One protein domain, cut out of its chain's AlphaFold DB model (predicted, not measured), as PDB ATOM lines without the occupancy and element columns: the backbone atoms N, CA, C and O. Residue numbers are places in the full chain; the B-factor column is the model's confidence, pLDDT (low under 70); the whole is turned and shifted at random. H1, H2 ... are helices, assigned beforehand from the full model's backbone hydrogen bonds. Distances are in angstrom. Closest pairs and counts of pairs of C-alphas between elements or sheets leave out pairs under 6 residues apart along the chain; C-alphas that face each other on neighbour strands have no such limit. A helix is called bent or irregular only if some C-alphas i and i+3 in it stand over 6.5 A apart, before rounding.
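Overview. This is residues 190 to 322 of the 322 residues of an uncharacterized protein of Flavobacterium psychrophilum (UniProt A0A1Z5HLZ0). Crossed helices gather round the short helix H3, with H1 and the bent H2 on one side of it, H5 and H6 on the other, and H4 between H2 and H6. A thin loop in residues 235 to 253 runs out from this body, reaching 26 A from the mean of all C-alphas. The printed part has 133 residues with six named helices, in the order H1, H2, H3, H4, H5, H6, and no named strand; the class is all helix. It is compact, with a radius of gyration of the C-alphas of 14.8 A and spans of 43 by 39 by 26 A.

Arrangement. H1, residues 190 to 193, touches H3, residues 227 to 234; their closest C-alphas, Phe 191 and Ala 234, are 5.5 A apart. H2, residues 195 to 223, was assigned as one helix by its hydrogen bonds but is bent, with C-alphas 208 and 211 9.3 A apart; its arms H2a, residues 195 to 208, and H2b, residues 211 to 223, stand at a steep tilt of 46 degrees. H2b and H3 touch only at the corner, and only just, with 3 pairs of C-alphas within 8 A; the closest are Ile 221 and Ile 227, 6.1 A. H3 is the hub, touching four other helices. H4, residues 254 to 263, and H6, residues 297 to 311, are about perpendicular at 84 degrees and only just touch, with 3 pairs of C-alphas within 8 A; the closest are Ile 254 and Trp 307, 6.6 A. H3 touches H6 about perpendicular at 88 degrees, closest at the C-alphas of Tyr 233 and Ile 297, 5.5 A. H5, residues 266 to 282, touches H6 at a steep tilt of 53 degrees, opposite ways, closest at the C-alphas of Ile 281 and Arg 302, 5.8 A. H5 touches H3 with residues 269 to 273 alone, closest at the C-alphas of Val 228 and Phe 269, 6.4 A. H2b and H6 are apart. Every O i to N i+4 pair is within hydrogen-bond range in H2b, H3, H4 and H6, against 8 of 10 in H2a and 11 of 13 in H5; H1 is too short for such a pair.

Along the chain. H1 begins at C-alpha 190, (-9.918, -39.897, 21.692). From first to last C-alpha H2a measures 19.7 A, H2b 18.4 A, H5 18.9 A and H6 21.6 A. H2a is irregular, with C-alphas 196 and 199 7.9 A apart, and so is H5, with C-alphas 276 and 279 8.5 A apart and a kink of 78 degrees near residue 276. H6 ends at C-alpha 311, (-10.805, -65.109, 33.191).

Size, cuts and confidence. The C-alphas of Lys 208 and Asn 322, the two farthest apart, are 45.4 A apart. The printed part has no cut. The links H3 to H4, 19 residues, and H5 to H6, 14 residues, are long. Residues 238 to 239 pair antiparallel with residues 248 to 249. The mean pLDDT of the printed part is 91.4; residues 313 to 315 and 321 to 322 are under 70.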
ATOM      1  N   LEU A 190      -8.478 -39.655  21.583       97.56
ATOM      2  CA  LEU A 190      -9.918 -39.897  21.692       97.56
ATOM      3  C   LEU A 190     -10.360 -40.177  23.133       97.56
ATOM      4  O   LEU A 190     -11.416 -39.704  23.541       97.56
ATOM      5  N   PHE A 191      -9.553 -40.914  23.900       96.81
ATOM      6  CA  PHE A 191      -9.889 -41.334  25.263       96.81
ATOM      7  C   PHE A 191      -9.933 -40.160  26.248       96.81
ATOM      8  O   PHE A 191     -10.686 -40.208  27.212       96.81
ATOM      9  N   GLU A 192      -9.172 -39.094  25.990       94.94
ATOM     10  CA  GLU A 192      -9.177 -37.882  26.813       94.94
ATOM     11  C   GLU A 192     -10.185 -36.836  26.326       94.94
ATOM     12  O   GLU A 192     -10.960 -36.306  27.117       94.94
ATOM     13  N   LYS A 193     -10.183 -36.505  25.028       95.38
ATOM     14  CA  LYS A 193     -11.006 -35.399  24.508       95.38
ATOM     15  C   LYS A 193     -12.449 -35.808  24.216       95.38
ATOM     16  O   LYS A 193     -13.359 -35.001  24.379       95.38
ATOM     17  N   TYR A 194     -12.654 -37.049  23.783       95.38
ATOM     18  CA  TYR A 194     -13.949 -37.584  23.357       95.38
ATOM     19  C   TYR A 194     -14.447 -38.695  24.286       95.38
ATOM     20  O   TYR A 194     -15.202 -39.567  23.860       95.38
ATOM     21  N   GLU A 195     -14.075 -38.636  25.566       92.75
ATOM     22  CA  GLU A 195     -14.396 -39.641  26.584       92.75
ATOM     23  C   GLU A 195     -15.889 -40.027  26.599       92.75
ATOM     24  O   GLU A 195     -16.236 -41.202  26.549       92.75
ATOM     25  N   ASN A 196     -16.797 -39.046  26.547       89.00
ATOM     26  CA  ASN A 196     -18.251 -39.285  26.548       89.00
ATOM     27  C   ASN A 196     -18.788 -39.948  25.262       89.00
ATOM     28  O   ASN A 196     -19.927 -40.414  25.229       89.00
ATOM     29  N   ASN A 197     -17.990 -39.984  24.193       92.56
ATOM     30  CA  ASN A 197     -18.342 -40.570  22.897       92.56
ATOM     31  C   ASN A 197     -17.492 -41.782  22.537       92.56
ATOM     32  O   ASN A 197     -17.630 -42.305  21.427       92.56
ATOM     33  N   ILE A 198     -16.617 -42.218  23.444       95.12
ATOM     34  CA  ILE A 198     -15.565 -43.167  23.110       95.12
ATOM     35  C   ILE A 198     -16.143 -44.489  22.608       95.12
ATOM     36  O   ILE A 198     -15.709 -44.978  21.574       95.12
ATOM     37  N   PHE A 199     -17.203 -45.003  23.243       93.56
ATOM     38  CA  PHE A 199     -17.873 -46.234  22.820       93.56
ATOM     39  C   PHE A 199     -18.329 -46.178  21.360       93.56
ATOM     40  O   PHE A 199     -17.955 -47.040  20.569       93.56
ATOM     41  N   SER A 200     -19.066 -45.124  20.987       93.44
ATOM     42  CA  SER A 200     -19.542 -44.945  19.611       93.44
ATOM     43  C   SER A 200     -18.398 -44.754  18.616       93.44
ATOM     44  O   SER A 200     -18.437 -45.311  17.528       93.44
ATOM     45  N   LEU A 201     -17.361 -43.993  18.975       97.00
ATOM     46  CA  LEU A 201     -16.233 -43.735  18.076       97.00
ATOM     47  C   LEU A 201     -15.396 -44.992  17.827       97.00
ATOM     48  O   LEU A 201     -14.998 -45.238  16.692       97.00
ATOM     49  N   LEU A 202     -15.156 -45.794  18.866       96.56
ATOM     50  CA  LEU A 202     -14.428 -47.054  18.741       96.56
ATOM     51  C   LEU A 202     -15.214 -48.087  17.936       96.56
ATOM     52  O   LEU A 202     -14.611 -48.806  17.147       96.56
ATOM     53  N   GLU A 203     -16.536 -48.149  18.101       95.06
ATOM     54  CA  GLU A 203     -17.393 -49.028  17.303       95.06
ATOM     55  C   GLU A 203     -17.323 -48.663  15.814       95.06
ATOM     56  O   GLU A 203     -16.965 -49.515  15.000       95.06
ATOM     57  N   ILE A 204     -17.533 -47.383  15.479       95.94
ATOM     58  CA  ILE A 204     -17.424 -46.876  14.101       95.94
ATOM     59  C   ILE A 204     -16.038 -47.181  13.522       95.94
ATOM     60  O   ILE A 204     -15.918 -47.673  12.399       95.94
ATOM     61  N   TRP A 205     -14.969 -46.905  14.278       97.75
ATOM     62  CA  TRP A 205     -13.610 -47.131  13.788       97.75
ATOM     63  C   TRP A 205     -13.308 -48.615  13.612       97.75
ATOM     64  O   TRP A 205     -12.723 -49.004  12.606       97.75
ATOM     65  N   TYR A 206     -13.753 -49.463  14.536       96.25
ATOM     66  CA  TYR A 206     -13.569 -50.901  14.418       96.25
ATOM     67  C   TYR A 206     -14.261 -51.466  13.172       96.25
ATOM     68  O   TYR A 206     -13.661 -52.269  12.458       96.25
ATOM     69  N   GLU A 207     -15.499 -51.044  12.900       94.81
ATOM     70  CA  GLU A 207     -16.247 -51.465  11.710       94.81
ATOM     71  C   GLU A 207     -15.615 -50.958  10.410       94.81
ATOM     72  O   GLU A 207     -15.593 -51.681   9.412       94.81
ATOM     73  N   LYS A 208     -15.069 -49.735  10.420       95.19
ATOM     74  CA  LYS A 208     -14.360 -49.150   9.275       95.19
ATOM     75  C   LYS A 208     -13.024 -49.851   9.013       95.19
ATOM     76  O   LYS A 208     -12.737 -50.224   7.877       95.19
ATOM     77  N   ASN A 209     -12.185 -49.958  10.042       96.25
ATOM     78  CA  ASN A 209     -10.834 -50.503   9.977       96.25
ATOM     79  C   ASN A 209     -10.309 -50.875  11.378       96.25
ATOM     80  O   ASN A 209      -9.634 -50.093  12.051       96.25
ATOM     81  N   SER A 210     -10.560 -52.114  11.804       95.56
ATOM     82  CA  SER A 210     -10.104 -52.605  13.108       95.56
ATOM     83  C   SER A 210      -8.582 -52.619  13.280       95.56
ATOM     84  O   SER A 210      -8.106 -52.557  14.409       95.56
ATOM     85  N   GLN A 211      -7.817 -52.756  12.191       95.81
ATOM     86  CA  GLN A 211      -6.354 -52.813  12.259       95.81
ATOM     87  C   GLN A 211      -5.770 -51.438  12.593       95.81
ATOM     88  O   GLN A 211      -4.964 -51.326  13.512       95.81
ATOM     89  N   GLU A 212      -6.245 -50.393  11.919       96.88
ATOM     90  CA  GLU A 212      -5.833 -49.008  12.180       96.88
ATOM     91  C   GLU A 212      -6.176 -48.577  13.614       96.88
ATOM     92  O   GLU A 212      -5.362 -47.950  14.287       96.88
ATOM     93  N   LEU A 213      -7.344 -48.983  14.132       97.38
ATOM     94  CA  LEU A 213      -7.698 -48.738  15.531       97.38
ATOM     95  C   LEU A 213      -6.708 -49.403  16.508       97.38
ATOM     96  O   LEU A 213      -6.310 -48.793  17.502       97.38
ATOM     97  N   ARG A 214      -6.302 -50.653  16.245       95.88
ATOM     98  CA  ARG A 214      -5.311 -51.356  17.081       95.88
ATOM     99  C   ARG A 214      -3.968 -50.638  17.064       95.88
ATOM    100  O   ARG A 214      -3.377 -50.433  18.122       95.88
ATOM    101  N   GLU A 215      -3.508 -50.250  15.878       96.06
ATOM    102  CA  GLU A 215      -2.259 -49.509  15.687       96.06
ATOM    103  C   GLU A 215      -2.287 -48.179  16.442       96.06
ATOM    104  O   GLU A 215      -1.369 -47.904  17.211       96.06
ATOM    105  N   TYR A 216      -3.386 -47.427  16.346       97.19
ATOM    106  CA  TYR A 216      -3.587 -46.190  17.100       97.19
ATOM    107  C   TYR A 216      -3.423 -46.385  18.615       97.19
ATOM    108  O   TYR A 216      -2.722 -45.617  19.274       97.19
ATOM    109  N   ILE A 217      -4.038 -47.425  19.189       97.00
ATOM    110  CA  ILE A 217      -3.929 -47.686  20.631       97.00
ATOM    111  C   ILE A 217      -2.502 -48.104  21.013       97.00
ATOM    112  O   ILE A 217      -1.977 -47.634  22.025       97.00
ATOM    113  N   ILE A 218      -1.851 -48.942  20.202       96.12
ATOM    114  CA  ILE A 218      -0.453 -49.347  20.416       96.12
ATOM    115  C   ILE A 218       0.473 -48.124  20.389       96.12
ATOM    116  O   ILE A 218       1.332 -47.986  21.259       96.12
ATOM    117  N   GLU A 219       0.289 -47.216  19.432       96.19
ATOM    118  CA  GLU A 219       1.061 -45.976  19.342       96.19
ATOM    119  C   GLU A 219       0.877 -45.098  20.582       96.19
ATOM    120  O   GLU A 219       1.869 -44.625  21.142       96.19
ATOM    121  N   LEU A 220      -0.357 -44.931  21.071       96.75
ATOM    122  CA  LEU A 220      -0.617 -44.184  22.306       96.75
ATOM    123  C   LEU A 220       0.121 -44.784  23.508       96.75
ATOM    124  O   LEU A 220       0.726 -44.046  24.287       96.75
ATOM    125  N   ILE A 221       0.093 -46.111  23.649       96.69
ATOM    126  CA  ILE A 221       0.762 -46.824  24.744       96.69
ATOM    127  C   ILE A 221       2.284 -46.692  24.637       96.69
ATOM    128  O   ILE A 221       2.948 -46.443  25.642       96.69
ATOM    129  N   ASN A 222       2.841 -46.806  23.429       96.00
ATOM    130  CA  ASN A 222       4.277 -46.653  23.193       96.00
ATOM    131  C   ASN A 222       4.769 -45.228  23.479       96.00
ATOM    132  O   ASN A 222       5.890 -45.047  23.952       96.00
ATOM    133  N   LEU A 223       3.939 -44.217  23.203       95.88
ATOM    134  CA  LEU A 223       4.238 -42.824  23.535       95.88
ATOM    135  C   LEU A 223       4.177 -42.568  25.045       95.88
ATOM    136  O   LEU A 223       4.992 -41.812  25.575       95.88
ATOM    137  N   ASN A 224       3.206 -43.170  25.735       95.69
ATOM    138  CA  ASN A 224       3.038 -43.038  27.177       95.69
ATOM    139  C   ASN A 224       2.261 -44.230  27.757       95.69
ATOM    140  O   ASN A 224       1.032 -44.248  27.702       95.69
ATOM    141  N   SER A 225       2.952 -45.166  28.412       95.69
ATOM    142  CA  SER A 225       2.337 -46.364  29.008       95.69
ATOM    143  C   SER A 225       1.228 -46.036  30.014       95.69
ATOM    144  O   SER A 225       0.231 -46.753  30.099       95.69
ATOM    145  N   LYS A 226       1.324 -44.899  30.714       95.50
ATOM    146  CA  LYS A 226       0.318 -44.448  31.690       95.50
ATOM    147  C   LYS A 226      -1.044 -44.129  31.070       95.50
ATOM    148  O   LYS A 226      -2.028 -44.023  31.803       95.50
ATOM    149  N   ILE A 227      -1.140 -44.015  29.739       96.31
ATOM    150  CA  ILE A 227      -2.419 -43.839  29.037       96.31
ATOM    151  C   ILE A 227      -3.376 -45.016  29.266       96.31
ATOM    152  O   ILE A 227      -4.584 -44.815  29.204       96.31
ATOM    153  N   VAL A 228      -2.865 -46.211  29.589       97.12
ATOM    154  CA  VAL A 228      -3.679 -47.407  29.869       97.12
ATOM    155  C   VAL A 228      -4.739 -47.129  30.939       97.12
ATOM    156  O   VAL A 228      -5.907 -47.462  30.742       97.12
ATOM    157  N   SER A 229      -4.368 -46.430  32.016       96.81
ATOM    158  CA  SER A 229      -5.305 -46.027  33.075       96.81
ATOM    159  C   SER A 229      -6.457 -45.165  32.536       96.81
ATOM    160  O   SER A 229      -7.622 -45.383  32.863       96.81
ATOM    161  N   LYS A 230      -6.144 -44.223  31.638       96.62
ATOM    162  CA  LYS A 230      -7.122 -43.332  31.002       96.62
ATOM    163  C   LYS A 230      -7.989 -44.058  29.979       96.62
ATOM    164  O   LYS A 230      -9.164 -43.737  29.874       96.62
ATOM    165  N   ILE A 231      -7.451 -45.045  29.259       97.44
ATOM    166  CA  ILE A 231      -8.230 -45.887  28.338       97.44
ATOM    167  C   ILE A 231      -9.293 -46.674  29.114       97.44
ATOM    168  O   ILE A 231     -10.467 -46.637  28.747       97.44
ATOM    169  N   ILE A 232      -8.900 -47.337  30.206       97.19
ATOM    170  CA  ILE A 232      -9.818 -48.104  31.067       97.19
ATOM    171  C   ILE A 232     -10.896 -47.181  31.647       97.19
ATOM    172  O   ILE A 232     -12.092 -47.469  31.553       97.19
ATOM    173  N   TYR A 233     -10.493 -46.021  32.170       96.81
ATOM    174  CA  TYR A 233     -11.430 -45.056  32.736       96.81
ATOM    175  C   TYR A 233     -12.365 -44.433  31.689       96.81
ATOM    176  O   TYR A 233     -13.558 -44.253  31.938       96.81
ATOM    177  N   ALA A 234     -11.885 -44.169  30.474       95.88
ATOM    178  CA  ALA A 234     -12.730 -43.690  29.385       95.88
ATOM    179  C   ALA A 234     -13.801 -44.723  29.003       95.88
ATOM    180  O   ALA A 234     -14.959 -44.363  28.799       95.88
ATOM    181  N   LEU A 235     -13.443 -46.011  29.004       95.31
ATOM    182  CA  LEU A 235     -14.354 -47.146  28.794       95.31
ATOM    183  C   LEU A 235     -15.206 -47.499  30.019       95.31
ATOM    184  O   LEU A 235     -15.910 -48.509  30.040       95.31
ATOM    185  N   THR A 236     -15.176 -46.660  31.043       94.25
ATOM    186  CA  THR A 236     -16.100 -46.731  32.163       94.25
ATOM    187  C   THR A 236     -17.341 -45.899  31.831       94.25
ATOM    188  O   THR A 236     -17.234 -44.754  31.389       94.25
ATOM    189  N   SER A 237     -18.536 -46.473  31.978       90.75
ATOM    190  CA  SER A 237     -19.772 -45.797  31.558       90.75
ATOM    191  C   SER A 237     -20.071 -44.566  32.417       90.75
ATOM    192  O   SER A 237     -19.802 -44.546  33.614       90.75
ATOM    193  N   THR A 238     -20.678 -43.552  31.804       89.19
ATOM    194  CA  THR A 238     -21.187 -42.359  32.490       89.19
ATOM    195  C   THR A 238     -22.705 -42.433  32.541       89.19
ATOM    196  O   THR A 238     -23.339 -42.666  31.509       89.19
ATOM    197  N   ILE A 239     -23.304 -42.198  33.708       85.94
ATOM    198  CA  ILE A 239     -24.763 -42.139  33.846       85.94
ATOM    199  C   ILE A 239     -25.240 -40.742  34.231       85.94
ATOM    200  O   ILE A 239     -24.525 -39.943  34.835       85.94
ATOM    201  N   TYR A 240     -26.492 -40.470  33.872       81.88
ATOM    202  CA  TYR A 240     -27.218 -39.260  34.231       81.88
ATOM    203  C   TYR A 240     -28.360 -39.659  35.161       81.88
ATOM    204  O   TYR A 240     -29.226 -40.458  34.793       81.88
ATOM    205  N   SER A 241     -28.348 -39.117  36.374       75.75
ATOM    206  CA  SER A 241     -29.353 -39.394  37.396       75.75
ATOM    207  C   SER A 241     -30.217 -38.162  37.624       75.75
ATOM    208  O   SER A 241     -29.726 -37.040  37.593       75.75
ATOM    209  N   SER A 242     -31.507 -38.353  37.901       73.69
ATOM    210  CA  SER A 242     -32.358 -37.259  38.389       73.69
ATOM    211  C   SER A 242     -31.991 -36.825  39.807       73.69
ATOM    212  O   SER A 242     -32.354 -35.729  40.223       73.69
ATOM    213  N   SER A 243     -31.316 -37.700  40.556       76.56
ATOM    214  CA  SER A 243     -30.941 -37.466  41.950       76.56
ATOM    215  C   SER A 243     -29.631 -36.691  42.088       76.56
ATOM    216  O   SER A 243     -29.411 -36.103  43.140       76.56
ATOM    217  N   ASN A 244     -28.802 -36.652  41.035       72.75
ATOM    218  CA  ASN A 244     -27.512 -35.962  41.036       72.75
ATOM    219  C   ASN A 244     -27.450 -34.928  39.905       72.75
ATOM    220  O   ASN A 244     -27.741 -35.256  38.755       72.75
ATOM    221  N   PRO A 245     -27.061 -33.672  40.194       75.38
ATOM    222  CA  PRO A 245     -27.047 -32.610  39.190       75.38
ATOM    223  C   PRO A 245     -25.966 -32.813  38.120       75.38
ATOM    224  O   PRO A 245     -26.121 -32.350  36.991       75.38
ATOM    225  N   ASN A 246     -24.881 -33.512  38.465       79.88
ATOM    226  CA  ASN A 246     -23.765 -33.775  37.569       79.88
ATOM    227  C   ASN A 246     -23.728 -35.256  37.172       79.88
ATOM    228  O   ASN A 246     -23.996 -36.114  38.012       79.88
ATOM    229  N   PRO A 247     -23.389 -35.570  35.910       85.44
ATOM    230  CA  PRO A 247     -23.095 -36.942  35.530       85.44
ATOM    231  C   PRO A 247     -21.866 -37.459  36.267       85.44
ATOM    232  O   PRO A 247     -20.938 -36.700  36.551       85.44
ATOM    233  N   TYR A 248     -21.846 -38.763  36.500       89.06
ATOM    234  CA  TYR A 248     -20.744 -39.450  37.158       89.06
ATOM    235  C   TYR A 248     -20.480 -40.802  36.495       89.06
ATOM    236  O   TYR A 248     -21.334 -41.353  35.788       89.06
ATOM    237  N   LYS A 249     -19.267 -41.312  36.706       92.69
ATOM    238  CA  LYS A 249     -18.847 -42.634  36.245       92.69
ATOM    239  C   LYS A 249     -19.424 -43.719  37.150       92.69
ATOM    240  O   LYS A 249     -19.491 -43.538  38.361       92.69
ATOM    241  N   VAL A 250     -19.836 -44.824  36.543       93.44
ATOM    242  CA  VAL A 250     -20.237 -46.065  37.234       93.44
ATOM    243  C   VAL A 250     -19.139 -47.109  37.109       93.44
ATOM    244  O   VAL A 250     -18.084 -46.789  36.599       93.44
ATOM    245  N   ASP A 251     -19.361 -48.350  37.517       96.12
ATOM    246  CA  ASP A 251     -18.324 -49.381  37.436       96.12
ATOM    247  C   ASP A 251     -17.808 -49.646  36.007       96.12
ATOM    248  O   ASP A 251     -18.551 -49.598  35.016       96.12
ATOM    249  N   PHE A 252     -16.523 -50.002  35.906       96.81
ATOM    250  CA  PHE A 252     -15.947 -50.669  34.742       96.81
ATOM    251  C   PHE A 252     -16.449 -52.118  34.717       96.81
ATOM    252  O   PHE A 252     -15.983 -52.985  35.462       96.81
ATOM    253  N   LYS A 253     -17.459 -52.369  33.884       95.44
ATOM    254  CA  LYS A 253     -18.166 -53.654  33.836       95.44
ATOM    255  C   LYS A 253     -17.469 -54.670  32.938       95.44
ATOM    256  O   LYS A 253     -16.626 -54.322  32.110       95.44
ATOM    257  N   ILE A 254     -17.894 -55.925  33.053       95.38
ATOM    258  CA  ILE A 254     -17.416 -57.013  32.199       95.38
ATOM    259  C   ILE A 254     -17.651 -56.727  30.708       95.38
ATOM    260  O   ILE A 254     -16.816 -57.073  29.882       95.38
ATOM    261  N   GLU A 255     -18.724 -56.020  30.339       94.69
ATOM    262  CA  GLU A 255     -18.966 -55.640  28.944       94.69
ATOM    263  C   GLU A 255     -17.899 -54.667  28.424       94.69
ATOM    264  O   GLU A 255     -17.456 -54.796  27.283       94.69
ATOM    265  N   SER A 256     -17.444 -53.725  29.259       94.94
ATOM    266  CA  SER A 256     -16.330 -52.828  28.923       94.94
ATOM    267  C   SER A 256     -15.010 -53.589  28.800       94.94
ATOM    268  O   SER A 256     -14.205 -53.281  27.920       94.94
ATOM    269  N   PHE A 257     -14.797 -54.600  29.644       96.44
ATOM    270  CA  PHE A 257     -13.635 -55.484  29.571       96.44
ATOM    271  C   PHE A 257     -13.611 -56.297  28.265       96.44
ATOM    272  O   PHE A 257     -12.615 -56.276  27.540       96.44
ATOM    273  N   GLU A 258     -14.727 -56.933  27.901       94.81
ATOM    274  CA  GLU A 258     -14.865 -57.670  26.636       94.81
ATOM    275  C   GLU A 258     -14.725 -56.758  25.411       94.81
ATOM    276  O   GLU A 258     -14.121 -57.128  24.398       94.81
ATOM    277  N   LEU A 259     -15.219 -55.524  25.509       92.94
ATOM    278  CA  LEU A 259     -15.022 -54.525  24.470       92.94
ATOM    279  C   LEU A 259     -13.538 -54.162  24.310       92.94
ATOM    280  O   LEU A 259     -13.040 -54.074  23.190       92.94
ATOM    281  N   LEU A 260     -12.810 -53.991  25.414       94.62
ATOM    282  CA  LEU A 260     -11.382 -53.692  25.377       94.62
ATOM    283  C   LEU A 260     -10.573 -54.851  24.768       94.62
ATOM    284  O   LEU A 260      -9.697 -54.604  23.941       94.62
ATOM    285  N   LYS A 261     -10.930 -56.109  25.063       94.06
ATOM    286  CA  LYS A 261     -10.350 -57.310  24.422       94.06
ATOM    287  C   LYS A 261     -10.515 -57.316  22.910       94.06
ATOM    288  O   LYS A 261      -9.618 -57.718  22.169       94.06
ATOM    289  N   LYS A 262     -11.657 -56.827  22.423       91.94
ATOM    290  CA  LYS A 262     -11.896 -56.689  20.985       91.94
ATOM    291  C   LYS A 262     -10.882 -55.745  20.333       91.94
ATOM    292  O   LYS A 262     -10.545 -55.960  19.169       91.94
ATOM    293  N   TYR A 263     -10.373 -54.748  21.057       91.56
ATOM    294  CA  TYR A 263      -9.527 -53.679  20.518       91.56
ATOM    295  C   TYR A 263      -8.044 -53.806  20.865       91.56
ATOM    296  O   TYR A 263      -7.216 -53.237  20.159       91.56
ATOM    297  N   CYS A 264      -7.673 -54.545  21.909       90.75
ATOM    298  CA  CYS A 264      -6.319 -54.513  22.461       90.75
ATOM    299  C   CYS A 264      -5.837 -55.882  22.943       90.75
ATOM    300  O   CYS A 264      -6.628 -56.793  23.168       90.75
ATOM    301  N   ASP A 265      -4.523 -55.989  23.136       91.94
ATOM    302  CA  ASP A 265      -3.905 -57.059  23.916       91.94
ATOM    303  C   ASP A 265      -4.049 -56.737  25.415       91.94
ATOM    304  O   ASP A 265      -3.397 -55.825  25.933       91.94
ATOM    305  N   ILE A 266      -4.947 -57.455  26.096       94.69
ATOM    306  CA  ILE A 266      -5.228 -57.247  27.522       94.69
ATOM    307  C   ILE A 266      -4.082 -57.680  28.436       94.69
ATOM    308  O   ILE A 266      -3.942 -57.108  29.518       94.69
ATOM    309  N   ASP A 267      -3.239 -58.620  28.006       94.38
ATOM    310  CA  ASP A 267      -2.096 -59.075  28.799       94.38
ATOM    311  C   ASP A 267      -1.074 -57.939  28.895       94.38
ATOM    312  O   ASP A 267      -0.546 -57.639  29.966       94.38
ATOM    313  N   ASN A 268      -0.857 -57.220  27.787       94.44
ATOM    314  CA  ASN A 268      -0.024 -56.021  27.779       94.44
ATOM    315  C   ASN A 268      -0.585 -54.915  28.693       94.44
ATOM    316  O   ASN A 268       0.171 -54.292  29.437       94.44
ATOM    317  N   PHE A 269      -1.907 -54.698  28.690       95.69
ATOM    318  CA  PHE A 269      -2.550 -53.751  29.612       95.69
ATOM    319  C   PHE A 269      -2.289 -54.138  31.068       95.69
ATOM    320  O   PHE A 269      -1.851 -53.301  31.854       95.69
ATOM    321  N   CYS A 270      -2.506 -55.408  31.411       95.38
ATOM    322  CA  CYS A 270      -2.279 -55.919  32.755       95.38
ATOM    323  C   CYS A 270      -0.816 -55.743  33.193       95.38
ATOM    324  O   CYS A 270      -0.552 -55.173  34.250       95.38
ATOM    325  N   ASN A 271       0.142 -56.118  32.340       94.81
ATOM    326  CA  ASN A 271       1.571 -55.954  32.612       94.81
ATOM    327  C   ASN A 271       1.961 -54.489  32.863       94.81
ATOM    328  O   ASN A 271       2.762 -54.204  33.757       94.81
ATOM    329  N   ILE A 272       1.395 -53.551  32.098       96.31
ATOM    330  CA  ILE A 272       1.618 -52.116  32.305       96.31
ATOM    331  C   ILE A 272       1.024 -51.662  33.639       96.31
ATOM    332  O   ILE A 272       1.687 -50.922  34.363       96.31
ATOM    333  N   LEU A 273      -0.189 -52.105  33.982       96.31
ATOM    334  CA  LEU A 273      -0.825 -51.754  35.252       96.31
ATOM    335  C   LEU A 273      -0.019 -52.246  36.454       96.31
ATOM    336  O   LEU A 273       0.225 -51.464  37.365       96.31
ATOM    337  N   ILE A 274       0.446 -53.496  36.431       93.75
ATOM    338  CA  ILE A 274       1.310 -54.043  37.487       93.75
ATOM    339  C   ILE A 274       2.586 -53.203  37.594       93.75
ATOM    340  O   ILE A 274       2.967 -52.774  38.674       93.75
ATOM    341  N   LYS A 275       3.241 -52.919  36.466       94.81
ATOM    342  CA  LYS A 275       4.512 -52.191  36.466       94.81
ATOM    343  C   LYS A 275       4.388 -50.748  36.970       94.81
ATOM    344  O   LYS A 275       5.306 -50.256  37.618       94.81
ATOM    345  N   GLU A 276       3.326 -50.046  36.588       95.19
ATOM    346  CA  GLU A 276       3.202 -48.597  36.797       95.19
ATOM    347  C   GLU A 276       2.319 -48.224  37.997       95.19
ATOM    348  O   GLU A 276       2.401 -47.080  38.440       95.19
ATOM    349  N   TYR A 277       1.476 -49.147  38.482       95.25
ATOM    350  CA  TYR A 277       0.419 -48.872  39.465       95.25
ATOM    351  C   TYR A 277       0.201 -50.000  40.499       95.25
ATOM    352  O   TYR A 277      -0.851 -50.015  41.142       95.25
ATOM    353  N   SER A 278       1.118 -50.970  40.659       92.38
ATOM    354  CA  SER A 278       0.905 -52.116  41.571       92.38
ATOM    355  C   SER A 278       0.507 -51.682  42.980       92.38
ATOM    356  O   SER A 278      -0.483 -52.186  43.502       92.38
ATOM    357  N   ILE A 279       1.222 -50.706  43.540       91.31
ATOM    358  CA  ILE A 279       0.997 -50.176  44.889       91.31
ATOM    359  C   ILE A 279      -0.373 -49.491  44.980       91.31
ATOM    360  O   ILE A 279      -1.161 -49.774  45.878       91.31
ATOM    361  N   GLU A 280      -0.697 -48.583  44.056       92.88
ATOM    362  CA  GLU A 280      -1.966 -47.848  44.075       92.88
ATOM    363  C   GLU A 280      -3.176 -48.779  43.946       92.88
ATOM    364  O   GLU A 280      -4.187 -48.587  44.630       92.88
ATOM    365  N   ILE A 281      -3.069 -49.792  43.084       93.00
ATOM    366  CA  ILE A 281      -4.129 -50.779  42.880       93.00
ATOM    367  C   ILE A 281      -4.218 -51.708  44.100       93.00
ATOM    368  O   ILE A 281      -5.334 -51.940  44.560       93.00
ATOM    369  N   GLY A 282      -3.092 -52.175  44.654       88.12
ATOM    370  CA  GLY A 282      -3.035 -53.112  45.785       88.12
ATOM    371  C   GLY A 282      -3.395 -52.524  47.154       88.12
ATOM    372  O   GLY A 282      -3.788 -53.261  48.047       88.12
ATOM    373  N   ASN A 283      -3.340 -51.199  47.328       87.12
ATOM    374  CA  ASN A 283      -3.623 -50.549  48.618       87.12
ATOM    375  C   ASN A 283      -5.048 -50.749  49.166       87.12
ATOM    376  O   ASN A 283      -5.265 -50.564  50.362       87.12
ATOM    377  N   GLU A 284      -6.034 -51.040  48.316       90.19
ATOM    378  CA  GLU A 284      -7.417 -51.255  48.752       90.19
ATOM    379  C   GLU A 284      -8.086 -52.326  47.888       90.19
ATOM    380  O   GLU A 284      -7.728 -52.526  46.724       90.19
ATOM    381  N   GLU A 285      -9.108 -52.979  48.439       91.31
ATOM    382  CA  GLU A 285      -9.910 -53.948  47.696       91.31
ATOM    383  C   GLU A 285     -10.695 -53.288  46.550       91.31
ATOM    384  O   GLU A 285     -11.026 -52.099  46.569       91.31
ATOM    385  N   VAL A 286     -11.020 -54.086  45.530       94.88
ATOM    386  CA  VAL A 286     -11.910 -53.661  44.446       94.88
ATOM    387  C   VAL A 286     -13.314 -53.386  44.986       94.88
ATOM    388  O   VAL A 286     -13.891 -54.213  45.691       94.88
ATOM    389  N   ILE A 287     -13.893 -52.242  44.615       95.62
ATOM    390  CA  ILE A 287     -15.258 -51.867  44.997       95.62
ATOM    391  C   ILE A 287     -16.132 -51.827  43.744       95.62
ATOM    392  O   ILE A 287     -15.715 -51.329  42.701       95.62
ATOM    393  N   PHE A 288     -17.358 -52.333  43.850       95.81
ATOM    394  CA  PHE A 288     -18.398 -52.188  42.833       95.81
ATOM    395  C   PHE A 288     -19.518 -51.317  43.401       95.81
ATOM    396  O   PHE A 288     -20.151 -51.675  44.395       95.81
ATOM    397  N   PHE A 289     -19.717 -50.143  42.804       92.06
ATOM    398  CA  PHE A 289     -20.732 -49.170  43.209       92.06
ATOM    399  C   PHE A 289     -22.068 -49.378  42.483       92.06
ATOM    400  O   PHE A 289     -23.058 -48.714  42.811       92.06
ATOM    401  N   ASP A 290     -22.111 -50.282  41.502       87.94
ATOM    402  CA  ASP A 290     -23.197 -50.481  40.551       87.94
ATOM    403  C   ASP A 290     -23.533 -49.186  39.801       87.94
ATOM    404  O   ASP A 290     -22.835 -48.792  38.872       87.94
ATOM    405  N   ASN A 291     -24.621 -48.521  40.193       84.50
ATOM    406  CA  ASN A 291     -25.075 -47.255  39.619       84.50
ATOM    407  C   ASN A 291     -24.919 -46.085  40.607       84.50
ATOM    408  O   ASN A 291     -25.484 -45.014  40.377       84.50
ATOM    409  N   ASN A 292     -24.218 -46.276  41.725       85.88
ATOM    410  CA  ASN A 292     -23.971 -45.219  42.703       85.88
ATOM    411  C   ASN A 292     -22.725 -44.403  42.346       85.88
ATOM    412  O   ASN A 292     -21.892 -44.818  41.543       85.88
ATOM    413  N   GLU A 293     -22.622 -43.215  42.938       84.62
ATOM    414  CA  GLU A 293     -21.416 -42.393  42.846       84.62
ATOM    415  C   GLU A 293     -20.266 -43.029  43.633       84.62
ATOM    416  O   GLU A 293     -20.495 -43.690  44.646       84.62
ATOM    417  N   GLY A 294     -19.033 -42.782  43.192       85.62
ATOM    418  CA  GLY A 294     -17.829 -43.249  43.888       85.62
ATOM    419  C   GLY A 294     -16.738 -43.774  42.964       85.62
ATOM    420  O   GLY A 294     -15.599 -43.908  43.396       85.62
ATOM    421  N   GLN A 295     -17.053 -44.029  41.693       94.50
ATOM    422  CA  GLN A 295     -16.065 -44.531  40.750       94.50
ATOM    423  C   GLN A 295     -14.965 -43.501  40.457       94.50
ATOM    424  O   GLN A 295     -15.247 -42.374  40.043       94.50
ATOM    425  N   ASP A 296     -13.713 -43.946  40.549       95.12
ATOM    426  CA  ASP A 296     -12.539 -43.208  40.098       95.12
ATOM    427  C   ASP A 296     -11.641 -44.048  39.167       95.12
ATOM    428  O   ASP A 296     -11.946 -45.194  38.805       95.12
ATOM    429  N   ILE A 297     -10.527 -43.445  38.742       96.25
ATOM    430  CA  ILE A 297      -9.555 -44.077  37.849       96.25
ATOM    431  C   ILE A 297      -8.850 -45.273  38.498       96.25
ATOM    432  O   ILE A 297      -8.663 -46.287  37.826       96.25
ATOM    433  N   ILE A 298      -8.509 -45.211  39.788       97.00
ATOM    434  CA  ILE A 298      -7.807 -46.298  40.484       97.00
ATOM    435  C   ILE A 298      -8.739 -47.497  40.651       97.00
ATOM    436  O   ILE A 298      -8.381 -48.611  40.265       97.00
ATOM    437  N   ASN A 299      -9.967 -47.273  41.118       97.38
ATOM    438  CA  ASN A 299     -10.966 -48.325  41.239       97.38
ATOM    439  C   ASN A 299     -11.321 -48.930  39.871       97.38
ATOM    440  O   ASN A 299     -11.545 -50.133  39.781       97.38
ATOM    441  N   SER A 300     -11.291 -48.150  38.780       97.50
ATOM    442  CA  SER A 300     -11.528 -48.703  37.433       97.50
ATOM    443  C   SER A 300     -10.420 -49.671  37.007       97.50
ATOM    444  O   SER A 300     -10.697 -50.705  36.400       97.50
ATOM    445  N   MET A 301      -9.170 -49.398  37.402       97.81
ATOM    446  CA  MET A 301      -8.051 -50.320  37.195       97.81
ATOM    447  C   MET A 301      -8.178 -51.568  38.078       97.81
ATOM    448  O   MET A 301      -7.946 -52.672  37.588       97.81
ATOM    449  N   ARG A 302      -8.616 -51.432  39.339       97.19
ATOM    450  CA  ARG A 302      -8.916 -52.584  40.217       97.19
ATOM    451  C   ARG A 302      -9.989 -53.488  39.613       97.19
ATOM    452  O   ARG A 302      -9.817 -54.702  39.569       97.19
ATOM    453  N   GLN A 303     -11.064 -52.901  39.090       97.44
ATOM    454  CA  GLN A 303     -12.134 -53.630  38.405       97.44
ATOM    455  C   GLN A 303     -11.625 -54.319  37.131       97.44
ATOM    456  O   GLN A 303     -11.954 -55.479  36.899       97.44
ATOM    457  N   PHE A 304     -10.764 -53.669  36.340       97.44
ATOM    458  CA  PHE A 304     -10.097 -54.320  35.207       97.44
ATOM    459  C   PHE A 304      -9.289 -55.556  35.643       97.44
ATOM    460  O   PHE A 304      -9.473 -56.630  35.069       97.44
ATOM    461  N   ILE A 305      -8.438 -55.435  36.672       96.56
ATOM    462  CA  ILE A 305      -7.638 -56.559  37.195       96.56
ATOM    463  C   ILE A 305      -8.539 -57.673  37.740       96.56
ATOM    464  O   ILE A 305      -8.267 -58.851  37.511       96.56
ATOM    465  N   HIS A 306      -9.642 -57.322  38.404       95.62
ATOM    466  CA  HIS A 306     -10.638 -58.286  38.865       95.62
ATOM    467  C   HIS A 306     -11.196 -59.130  37.709       95.62
ATOM    468  O   HIS A 306     -11.168 -60.361  37.779       95.62
ATOM    469  N   TRP A 307     -11.653 -58.490  36.627       96.50
ATOM    470  CA  TRP A 307     -12.166 -59.202  35.450       96.50
ATOM    471  C   TRP A 307     -11.084 -60.043  34.765       96.50
ATOM    472  O   TRP A 307     -11.336 -61.199  34.426       96.50
ATOM    473  N   TYR A 308      -9.865 -59.510  34.652       95.94
ATOM    474  CA  TYR A 308      -8.714 -60.233  34.110       95.94
ATOM    475  C   TYR A 308      -8.403 -61.514  34.903       95.94
ATOM    476  O   TYR A 308      -8.250 -62.584  34.316       95.94
ATOM    477  N   ASN A 309      -8.361 -61.437  36.237       93.94
ATOM    478  CA  ASN A 309      -8.082 -62.585  37.108       93.94
ATOM    479  C   ASN A 309      -9.205 -63.634  37.084       93.94
ATOM    480  O   ASN A 309      -8.936 -64.835  37.172       93.94
ATOM    481  N   LEU A 310     -10.468 -63.208  36.954       92.38
ATOM    482  CA  LEU A 310     -11.599 -64.131  36.823       92.38
ATOM    483  C   LEU A 310     -11.537 -64.968  35.541       92.38
ATOM    484  O   LEU A 310     -11.952 -66.132  35.563       92.38
ATOM    485  N   GLU A 311     -11.030 -64.395  34.449       89.06
ATOM    486  CA  GLU A 311     -10.805 -65.109  33.191       89.06
ATOM    487  C   GLU A 311      -9.538 -65.977  33.258       89.06
ATOM    488  O   GLU A 311      -9.573 -67.167  32.932       89.06
ATOM    489  N   ASN A 312      -8.442 -65.426  33.781       83.81
ATOM    490  CA  ASN A 312      -7.126 -66.062  33.834       83.81
ATOM    491  C   ASN A 312      -6.865 -66.794  35.159       83.81
ATOM    492  O   ASN A 312      -5.827 -66.612  35.793       83.81
ATOM    493  N   LYS A 313      -7.782 -67.677  35.572       68.06
ATOM    494  CA  LYS A 313      -7.728 -68.380  36.878       68.06
ATOM    495  C   LYS A 313      -6.425 -69.149  37.163       68.06
ATOM    496  O   LYS A 313      -6.177 -69.499  38.312       68.06
ATOM    497  N   SER A 314      -5.621 -69.457  36.144       57.50
ATOM    498  CA  SER A 314      -4.314 -70.121  36.272       57.50
ATOM    499  C   SER A 314      -3.137 -69.168  36.509       57.50
ATOM    500  O   SER A 314      -2.064 -69.628  36.889       57.50
ATOM    501  N   THR A 315      -3.327 -67.870  36.270       63.88
ATOM    502  CA  THR A 315      -2.287 -66.835  36.280       63.88
ATOM    503  C   THR A 315      -2.816 -65.627  37.049       63.88
ATOM    504  O   THR A 315      -2.963 -64.535  36.502       63.88
ATOM    505  N   ILE A 316      -3.186 -65.857  38.313       70.75
ATOM    506  CA  ILE A 316      -3.687 -64.797  39.191       70.75
ATOM    507  C   ILE A 316      -2.578 -63.765  39.364       70.75
ATOM    508  O   ILE A 316      -1.461 -64.095  39.763       70.75
ATOM    509  N   VAL A 317      -2.901 -62.520  39.043       75.88
ATOM    510  CA  VAL A 317      -2.021 -61.381  39.265       75.88
ATOM    511  C   VAL A 317      -2.131 -60.965  40.724       75.88
ATOM    512  O   VAL A 317      -3.208 -60.569  41.173       75.88
ATOM    513  N   GLU A 318      -1.011 -61.060  41.436       77.69
ATOM    514  CA  GLU A 318      -0.829 -60.515  42.780       77.69
ATOM    515  C   GLU A 318      -0.267 -59.092  42.667       77.69
ATOM    516  O   GLU A 318       0.618 -58.825  41.852       77.69
ATOM    517  N   LEU A 319      -0.835 -58.171  43.440       82.19
ATOM    518  CA  LEU A 319      -0.447 -56.763  43.468       82.19
ATOM    519  C   LEU A 319       0.388 -56.492  44.717       82.19
ATOM    520  O   LEU A 319       0.241 -57.179  45.725       82.19
ATOM    521  N   ASP A 320       1.242 -55.476  44.649       77.06
ATOM    522  CA  ASP A 320       2.040 -55.066  45.800       77.06
ATOM    523  C   ASP A 320       1.154 -54.328  46.818       77.06
ATOM    524  O   ASP A 320       0.446 -53.382  46.466       77.06
ATOM    525  N   GLU A 321       1.220 -54.737  48.085       69.62
ATOM    526  CA  GLU A 321       0.572 -54.069  49.222       69.62
ATOM    527  C   GLU A 321       1.626 -53.305  50.051       69.62
ATOM    528  O   GLU A 321       2.786 -53.724  50.122       69.62
ATOM    529  N   ASN A 322       1.240 -52.173  50.658       56.66
ATOM    530  CA  ASN A 322       2.116 -51.368  51.532       56.66
ATOM    531  C   ASN A 322       2.281 -51.938  52.945       56.66
ATOM    532  O   ASN A 322       1.259 -52.341  53.547       56.66
TER     533      ASN A 322